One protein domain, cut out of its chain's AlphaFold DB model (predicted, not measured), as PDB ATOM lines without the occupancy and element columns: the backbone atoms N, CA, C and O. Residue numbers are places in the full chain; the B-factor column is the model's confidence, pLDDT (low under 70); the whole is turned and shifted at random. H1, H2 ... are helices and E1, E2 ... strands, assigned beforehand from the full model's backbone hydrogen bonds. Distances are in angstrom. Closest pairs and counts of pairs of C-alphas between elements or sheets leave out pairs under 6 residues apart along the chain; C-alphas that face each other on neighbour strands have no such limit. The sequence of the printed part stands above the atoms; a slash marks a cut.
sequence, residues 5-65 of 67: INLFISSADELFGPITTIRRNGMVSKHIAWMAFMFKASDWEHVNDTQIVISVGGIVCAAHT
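Overview. This is residues 5 to 65 of the 67 residues of an uncharacterized protein of Paxillus rubicundulus Ve08.2h10 (UniProt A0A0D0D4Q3). A small loose head, made of helix H1, the two-stranded hairpin of E1 and E2 and the short helix H2, has one long helix, H3, as an arm; residues 40 to 46 and 48 to 65 stick out from it. The arm makes much of the length, and the three helices are apart from one another. The printed part has 61 residues, in the order H1, E1, E2, H2, H3; its one sheet, E1 - E2, is antiparallel, and the class is mostly helix. The whole is extended, with a radius of gyration of the C-alphas of 17.8 A, and it spans 48 by 30 by 23 A.

Along the chain. Find C-alpha 5 at (236.994, 265.663, 302.848); from there H1, residues 5 to 16, runs 16.2 A. Next come E1, residues 21 to 24, 9.9 A, and E2, residues 27 to 31, 11.4 A. H2 is residues 34 to 37, 5.7 A. Look for C-alpha 41 at (247.539, 273.481, 287.429), where H3, residues 41 to 63, begins; it runs 34.4 A to C-alpha 63 at (239.682, 306.941, 288.885).

Arrangement. Look first at H1, which is apart from E2, H2 and H3. At the hairpin of E1 and E2, the antiparallel directions stand at 144 degrees, and C-alphas 23 and 28 face each other at 4.5 A. There N 22 and O 30, at 2.9 A, and N 29 and O 22, at 2.8 A, are within hydrogen-bond range. H2 and H3 are apart, and H3 is apart from both strands. Every O i to N i+4 pair is within hydrogen-bond range in H1, and 17 of 19 are in H3; H2 is too short for such a pair.

Size, cuts and confidence. The C-alphas of Met 27 and Ala 63, the two farthest apart, are 48.8 A apart. The printed part has no cut, and its four links are tight. Look at the B-factor column: mean pLDDT of the printed part is 75.4, and residues 48 to 65 are under 70.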
ATOM      1  N   ILE A   5     237.772 265.439 304.069       82.44
ATOM      2  CA  ILE A   5     236.994 265.663 302.848       82.44
ATOM      3  C   ILE A   5     235.506 265.338 303.031       82.44
ATOM      4  O   ILE A   5     234.653 266.089 302.578       82.44
ATOM      5  N   ASN A   6     235.171 264.276 303.762       83.31
ATOM      6  CA  ASN A   6     233.779 263.888 303.992       83.31
ATOM      7  C   ASN A   6     233.065 264.883 304.916       83.31
ATOM      8  O   ASN A   6     231.877 265.135 304.733       83.31
ATOM      9  N   LEU A   7     233.784 265.463 305.887       88.00
ATOM     10  CA  LEU A   7     233.237 266.508 306.754       88.00
ATOM     11  C   LEU A   7     232.938 267.779 305.955       88.00
ATOM     12  O   LEU A   7     231.836 268.305 306.052       88.00
ATOM     13  N   PHE A   8     233.882 268.213 305.115       84.94
ATOM     14  CA  PHE A   8     233.676 269.355 304.224       84.94
ATOM     15  C   PHE A   8     232.452 269.163 303.321       84.94
ATOM     16  O   PHE A   8     231.596 270.041 303.266       84.94
ATOM     17  N   ILE A   9     232.345 268.004 302.661       81.56
ATOM     18  CA  ILE A   9     231.223 267.694 301.765       81.56
ATOM     19  C   ILE A   9     229.894 267.751 302.524       81.56
ATOM     20  O   ILE A   9     228.965 268.409 302.069       81.56
ATOM     21  N   SER A  10     229.819 267.119 303.700       84.50
ATOM     22  CA  SER A  10     228.598 267.110 304.510       84.50
ATOM     23  C   SER A  10     228.181 268.517 304.939       84.50
ATOM     24  O   SER A  10     227.003 268.851 304.851       84.50
ATOM     25  N   SER A  11     229.127 269.348 305.385       87.75
ATOM     26  CA  SER A  11     228.834 270.728 305.788       87.75
ATOM     27  C   SER A  11     228.437 271.607 304.602       87.75
ATOM     28  O   SER A  11     227.554 272.453 304.732       87.75
ATOM     29  N   ALA A  12     229.062 271.415 303.438       84.81
ATOM     30  CA  ALA A  12     228.723 272.159 302.231       84.81
ATOM     31  C   ALA A  12     227.314 271.806 301.728       84.81
ATOM     32  O   ALA A  12     226.541 272.709 301.410       84.81
ATOM     33  N   ASP A  13     226.962 270.517 301.721       84.69
ATOM     34  CA  ASP A  13     225.632 270.053 301.322       84.69
ATOM     35  C   ASP A  13     224.536 270.536 302.290       84.69
ATOM     36  O   ASP A  13     223.426 270.840 301.852       84.69
ATOM     37  N   GLU A  14     224.836 270.644 303.590       85.69
ATOM     38  CA  GLU A  14     223.915 271.186 304.600       85.69
ATOM     39  C   GLU A  14     223.664 272.690 304.409       85.69
ATOM     40  O   GLU A  14     222.517 273.135 304.447       85.69
ATOM     41  N   LEU A  15     224.721 273.474 304.173       86.62
ATOM     42  CA  LEU A  15     224.631 274.936 304.078       86.62
ATOM     43  C   LEU A  15     224.102 275.428 302.727       86.62
ATOM     44  O   LEU A  15     223.338 276.392 302.677       86.62
ATOM     45  N   PHE A  16     224.525 274.798 301.631       81.75
ATOM     46  CA  PHE A  16     224.273 275.290 300.271       81.75
ATOM     47  C   PHE A  16     223.342 274.381 299.463       81.75
ATOM     48  O   PHE A  16     223.004 274.691 298.318       81.75
ATOM     49  N   GLY A  17     222.902 273.267 300.050       78.81
ATOM     50  CA  GLY A  17     222.270 272.183 299.313       78.81
ATOM     51  C   GLY A  17     223.301 271.377 298.517       78.81
ATOM     52  O   GLY A  17     224.472 271.742 298.445       78.81
ATOM     53  N   PRO A  18     222.887 270.264 297.890       79.31
ATOM     54  CA  PRO A  18     223.828 269.360 297.248       79.31
ATOM     55  C   PRO A  18     224.412 269.975 295.971       79.31
ATOM     56  O   PRO A  18     223.821 269.884 294.891       79.31
ATOM     57  N   ILE A  19     225.595 270.578 296.106       82.31
ATOM     58  CA  ILE A  19     226.346 271.271 295.040       82.31
ATOM     59  C   ILE A  19     226.677 270.311 293.891       82.31
ATOM     60  O   ILE A  19     226.686 270.677 292.716       82.31
ATOM     61  N   THR A  20     226.904 269.044 294.224       84.75
ATOM     62  CA  THR A  20     227.197 267.967 293.276       84.75
ATOM     63  C   THR A  20     225.970 267.454 292.532       84.75
ATOM     64  O   THR A  20     226.106 266.625 291.636       84.75
ATOM     65  N   THR A  21     224.760 267.900 292.865       87.50
ATOM     66  CA  THR A  21     223.535 267.309 292.320       87.50
ATOM     67  C   THR A  21     222.781 268.299 291.443       87.50
ATOM     68  O   THR A  21     222.132 269.223 291.925       87.50
ATOM     69  N   ILE A  22     222.767 268.047 290.131       87.38
ATOM     70  CA  ILE A  22     221.873 268.767 289.220       87.38
ATOM     71  C   ILE A  22     220.475 268.181 289.365       87.38
ATOM     72  O   ILE A  22     220.245 267.003 289.067       87.38
ATOM     73  N   ARG A  23     219.517 269.030 289.735       89.00
ATOM     74  CA  ARG A  23     218.089 268.714 289.700       89.00
ATOM     75  C   ARG A  23     217.410 269.382 288.507       89.00
ATOM     76  O   ARG A  23     217.712 270.524 288.174       89.00
ATOM     77  N   ARG A  24     216.481 268.676 287.867       90.94
ATOM     78  CA  ARG A  24     215.555 269.225 286.865       90.94
ATOM     79  C   ARG A  24     214.141 268.873 287.296       90.94
ATOM     80  O   ARG A  24     213.868 267.715 287.592       90.94
ATOM     81  N   ASN A  25     213.265 269.873 287.369       91.38
ATOM     82  CA  ASN A  25     211.880 269.719 287.832       91.38
ATOM     83  C   ASN A  25     211.780 269.031 289.211       91.38
ATOM     84  O   ASN A  25     210.958 268.147 289.418       91.38
ATOM     85  N   GLY A  26     212.679 269.383 290.138       86.06
ATOM     86  CA  GLY A  26     212.748 268.786 291.480       86.06
ATOM     87  C   GLY A  26     213.374 267.386 291.542       86.06
ATOM     88  O   GLY A  26     213.728 266.926 292.626       86.06
ATOM     89  N   MET A  27     213.593 266.729 290.401       89.62
ATOM     90  CA  MET A  27     214.138 265.376 290.327       89.62
ATOM     91  C   MET A  27     215.646 265.392 290.060       89.62
ATOM     92  O   MET A  27     216.150 266.247 289.330       89.62
ATOM     93  N   VAL A  28     216.384 264.451 290.655       89.12
ATOM     94  CA  VAL A  28     217.829 264.320 290.423       89.12
ATOM     95  C   VAL A  28     218.071 263.899 288.975       89.12
ATOM     96  O   VAL A  28     217.662 262.823 288.557       89.12
ATOM     97  N   SER A  29     218.735 264.770 288.219       91.56
ATOM     98  CA  SER A  29     219.055 264.574 286.805       91.56
ATOM     99  C   SER A  29     220.475 264.034 286.627       91.56
ATOM    100  O   SER A  29     220.721 263.177 285.781       91.56
ATOM    101  N   LYS A  30     221.430 264.523 287.430       90.06
ATOM    102  CA  LYS A  30     222.834 264.101 287.354       90.06
ATOM    103  C   LYS A  30     223.552 264.318 288.681       90.06
ATOM    104  O   LYS A  30     223.387 265.365 289.301       90.06
ATOM    105  N   HIS A  31     224.404 263.364 289.047       88.69
ATOM    106  CA  HIS A  31     225.411 263.541 290.088       88.69
ATOM    107  C   HIS A  31     226.761 263.895 289.448       88.69
ATOM    108  O   HIS A  31     227.203 263.250 288.494       88.69
ATOM    109  N   ILE A  32     227.404 264.938 289.954       87.12
ATOM    110  CA  ILE A  32     228.706 265.444 289.535       87.12
ATOM    111  C   ILE A  32     229.696 265.068 290.629       87.12
ATOM    112  O   ILE A  32     229.530 265.442 291.783       87.12
ATOM    113  N   ALA A  33     230.738 264.317 290.287       83.31
ATOM    114  CA  ALA A  33     231.787 264.019 291.253       83.31
ATOM    115  C   ALA A  33     232.503 265.310 291.685       83.31
ATOM    116  O   ALA A  33     232.790 266.157 290.843       83.31
ATOM    117  N   TRP A  34     232.881 265.418 292.963       78.75
ATOM    118  CA  TRP A  34     233.649 266.560 293.482       78.75
ATOM    119  C   TRP A  34     234.940 266.841 292.700       78.75
ATOM    120  O   TRP A  34     235.327 267.993 292.538       78.75
ATOM    121  N   MET A  35     235.559 265.800 292.132       77.81
ATOM    122  CA  MET A  35     236.739 265.927 291.268       77.81
ATOM    123  C   MET A  35     236.505 266.804 290.029       77.81
ATOM    124  O   MET A  35     237.460 267.348 289.490       77.81
ATOM    125  N   ALA A  36     235.258 266.975 289.580       80.81
ATOM    126  CA  ALA A  36     234.940 267.862 288.462       80.81
ATOM    127  C   ALA A  36     235.155 269.350 288.791       80.81
ATOM    128  O   ALA A  36     235.266 270.155 287.874       80.81
ATOM    129  N   PHE A  37     235.214 269.707 290.079       78.88
ATOM    130  CA  PHE A  37     235.487 271.066 290.551       78.88
ATOM    131  C   PHE A  37     236.965 271.286 290.900       78.88
ATOM    132  O   PHE A  37     237.345 272.372 291.331       78.88
ATOM    133  N   MET A  38     237.808 270.261 290.749       83.00
ATOM    134  CA  MET A  38     239.240 270.408 290.973       83.00
ATOM    135  C   MET A  38     239.876 271.105 289.775       83.00
ATOM    136  O   MET A  38     239.890 270.569 288.668       83.00
ATOM    137  N   PHE A  39     240.436 272.284 290.022       82.38
ATOM    138  CA  PHE A  39     241.262 272.989 289.050       82.38
ATOM    139  C   PHE A  39     242.545 272.201 288.783       82.38
ATOM    140  O   PHE A  39     243.239 271.779 289.717       82.38
ATOM    141  N   LYS A  40     242.886 272.032 287.506       86.06
ATOM    142  CA  LYS A  40     244.229 271.603 287.107       86.06
ATOM    143  C   LYS A  40     245.200 272.763 287.294       86.06
ATOM    144  O   LYS A  40     244.797 273.919 287.357       86.06
ATOM    145  N   ALA A  41     246.496 272.459 287.323       83.25
ATOM    146  CA  ALA A  41     247.539 273.481 287.429       83.25
ATOM    147  C   ALA A  41     247.401 274.578 286.353       83.25
ATOM    148  O   ALA A  41     247.450 275.753 286.682       83.25
ATOM    149  N   SER A  42     247.110 274.201 285.103       82.00
ATOM    150  CA  SER A  42     246.855 275.147 284.006       82.00
ATOM    151  C   SER A  42     245.604 276.003 284.213       82.00
ATOM    152  O   SER A  42     245.548 277.143 283.772       82.00
ATOM    153  N   ASP A  43     244.582 275.471 284.887       82.25
ATOM    154  CA  ASP A  43     243.352 276.221 285.138       82.25
ATOM    155  C   ASP A  43     243.601 277.333 286.178       82.25
ATOM    156  O   ASP A  43     242.957 278.379 286.132       82.25
ATOM    157  N   TRP A  44     244.570 277.138 287.084       81.88
ATOM    158  CA  TRP A  44     245.002 278.154 288.050       81.88
ATOM    159  C   TRP A  44     245.761 279.321 287.412       81.88
ATOM    160  O   TRP A  44     245.662 280.440 287.914       81.88
ATOM    161  N   GLU A  45     246.473 279.092 286.306       79.50
ATOM    162  CA  GLU A  45     247.178 280.155 285.573       79.50
ATOM    163  C   GLU A  45     246.183 281.216 285.076       79.50
ATOM    164  O   GLU A  45     246.363 282.406 285.324       79.50
ATOM    165  N   HIS A  46     245.042 280.788 284.528       75.06
ATOM    166  CA  HIS A  46     243.977 281.702 284.097       75.06
ATOM    167  C   HIS A  46     243.296 282.454 285.257       75.06
ATOM    168  O   HIS A  46     242.847 283.594 285.096       75.06
ATOM    169  N   VAL A  47     243.196 281.838 286.441       72.00
ATOM    170  CA  VAL A  47     242.651 282.511 287.635       72.00
ATOM    171  C   VAL A  47     243.597 283.620 288.100       72.00
ATOM    172  O   VAL A  47     243.136 284.701 288.473       72.00
ATOM    173  N   ASN A  48     244.907 283.389 288.027       68.50
ATOM    174  CA  ASN A  48     245.914 284.397 288.349       68.50
ATOM    175  C   ASN A  48     245.864 285.583 287.368       68.50
ATOM    176  O   ASN A  48     245.884 286.737 287.798       68.50
ATOM    177  N   ASP A  49     245.667 285.320 286.076       62.12
ATOM    178  CA  ASP A  49     245.460 286.374 285.073       62.12
ATOM    179  C   ASP A  49     244.184 287.190 285.342       62.12
ATOM    180  O   ASP A  49     244.150 288.411 285.174       62.12
ATOM    181  N   THR A  50     243.132 286.544 285.847       58.62
ATOM    182  CA  THR A  50     241.904 287.240 286.263       58.62
ATOM    183  C   THR A  50     242.133 288.110 287.503       58.62
ATOM    184  O   THR A  50     241.545 289.186 287.618       58.62
ATOM    185  N   GLN A  51     243.019 287.706 288.419       57.12
ATOM    186  CA  GLN A  51     243.398 288.530 289.569       57.12
ATOM    187  C   GLN A  51     244.085 289.828 289.116       57.12
ATOM    188  O   GLN A  51     243.792 290.889 289.667       57.12
ATOM    189  N   ILE A  52     244.883 289.778 288.041       54.50
ATOM    190  CA  ILE A  52     245.439 290.976 287.391       54.50
ATOM    191  C   ILE A  52     244.309 291.876 286.871       54.50
ATOM    192  O   ILE A  52     244.345 293.083 287.099       54.50
ATOM    193  N   VAL A  53     243.259 291.322 286.254       55.97
ATOM    194  CA  VAL A  53     242.094 292.108 285.796       55.97
ATOM    195  C   VAL A  53     241.332 292.747 286.961       55.97
ATOM    196  O   VAL A  53     240.943 293.908 286.859       55.97
ATOM    197  N   ILE A  54     241.143 292.045 288.081       57.34
ATOM    198  CA  ILE A  54     240.458 292.597 289.265       57.34
ATOM    199  C   ILE A  54     241.308 293.701 289.916       57.34
ATOM    200  O   ILE A  54     240.775 294.746 290.298       57.34
ATOM    201  N   SER A  55     242.629 293.527 289.985       56.81
ATOM    202  CA  SER A  55     243.550 294.552 290.492       56.81
ATOM    203  C   SER A  55     243.655 295.772 289.567       56.81
ATOM    204  O   SER A  55     243.696 296.898 290.059       56.81
ATOM    205  N   VAL A  56     243.632 295.588 288.244       55.19
ATOM    206  CA  VAL A  56     243.618 296.686 287.258       55.19
ATOM    207  C   VAL A  56     242.251 297.385 287.233       55.19
ATOM    208  O   VAL A  56     242.185 298.613 287.179       55.19
ATOM    209  N   GLY A  57     241.155 296.637 287.366       52.66
ATOM    210  CA  GLY A  57     239.794 297.170 287.472       52.66
ATOM    211  C   GLY A  57     239.573 298.011 288.731       52.66
ATOM    212  O   GLY A  57     238.876 299.019 288.669       52.66
ATOM    213  N   GLY A  58     240.231 297.679 289.847       52.38
ATOM    214  CA  GLY A  58     240.231 298.510 291.057       52.38
ATOM    215  C   GLY A  58     240.887 299.882 290.860       52.38
ATOM    216  O   GLY A  58     240.400 300.877 291.396       52.38
ATOM    217  N   ILE A  59     241.937 299.965 290.034       53.12
ATOM    218  CA  ILE A  59     242.586 301.238 289.674       53.12
ATOM    219  C   ILE A  59     241.663 302.074 288.770       53.12
ATOM    220  O   ILE A  59     241.553 303.285 288.952       53.12
ATOM    221  N   VAL A  60     240.946 301.436 287.837       51.03
ATOM    222  CA  VAL A  60     240.010 302.127 286.930       51.03
ATOM    223  C   VAL A  60     238.737 302.585 287.658       51.03
ATOM    224  O   VAL A  60     238.283 303.706 287.435       51.03
ATOM    225  N   CYS A  61     238.182 301.784 288.574       48.19
ATOM    226  CA  CYS A  61     237.017 302.186 289.368       48.19
ATOM    227  C   CYS A  61     237.336 303.331 290.347       48.19
ATOM    228  O   CYS A  61     236.491 304.203 290.532       48.19
ATOM    229  N   ALA A  62     238.545 303.383 290.921       50.44
ATOM    230  CA  ALA A  62     238.967 304.493 291.784       50.44
ATOM    231  C   ALA A  62     239.161 305.817 291.017       50.44
ATOM    232  O   ALA A  62     238.957 306.892 291.579       50.44
ATOM    233  N   ALA A  63     239.514 305.756 289.727       51.47
ATOM    234  CA  ALA A  63     239.682 306.941 288.885       51.47
ATOM    235  C   ALA A  63     238.349 307.561 288.415       51.47
ATOM    236  O   ALA A  63     238.324 308.736 288.055       51.47
ATOM    237  N   HIS A  64     237.238 306.813 288.436       45.91
ATOM    238  CA  HIS A  64     235.930 307.285 287.953       45.91
ATOM    239  C   HIS A  64     234.987 307.794 289.068       45.91
ATOM    240  O   HIS A  64     233.870 308.218 288.786       45.91
ATOM    241  N   THR A  65     235.422 307.791 290.334       49.31
ATOM    242  CA  THR A  65     234.710 308.438 291.459       49.31
ATOM    243  C   THR A  65     235.231 309.845 291.780       49.31
ATOM    244  O   THR A  65     234.878 310.415 292.807       49.31
TER     245      THR A  65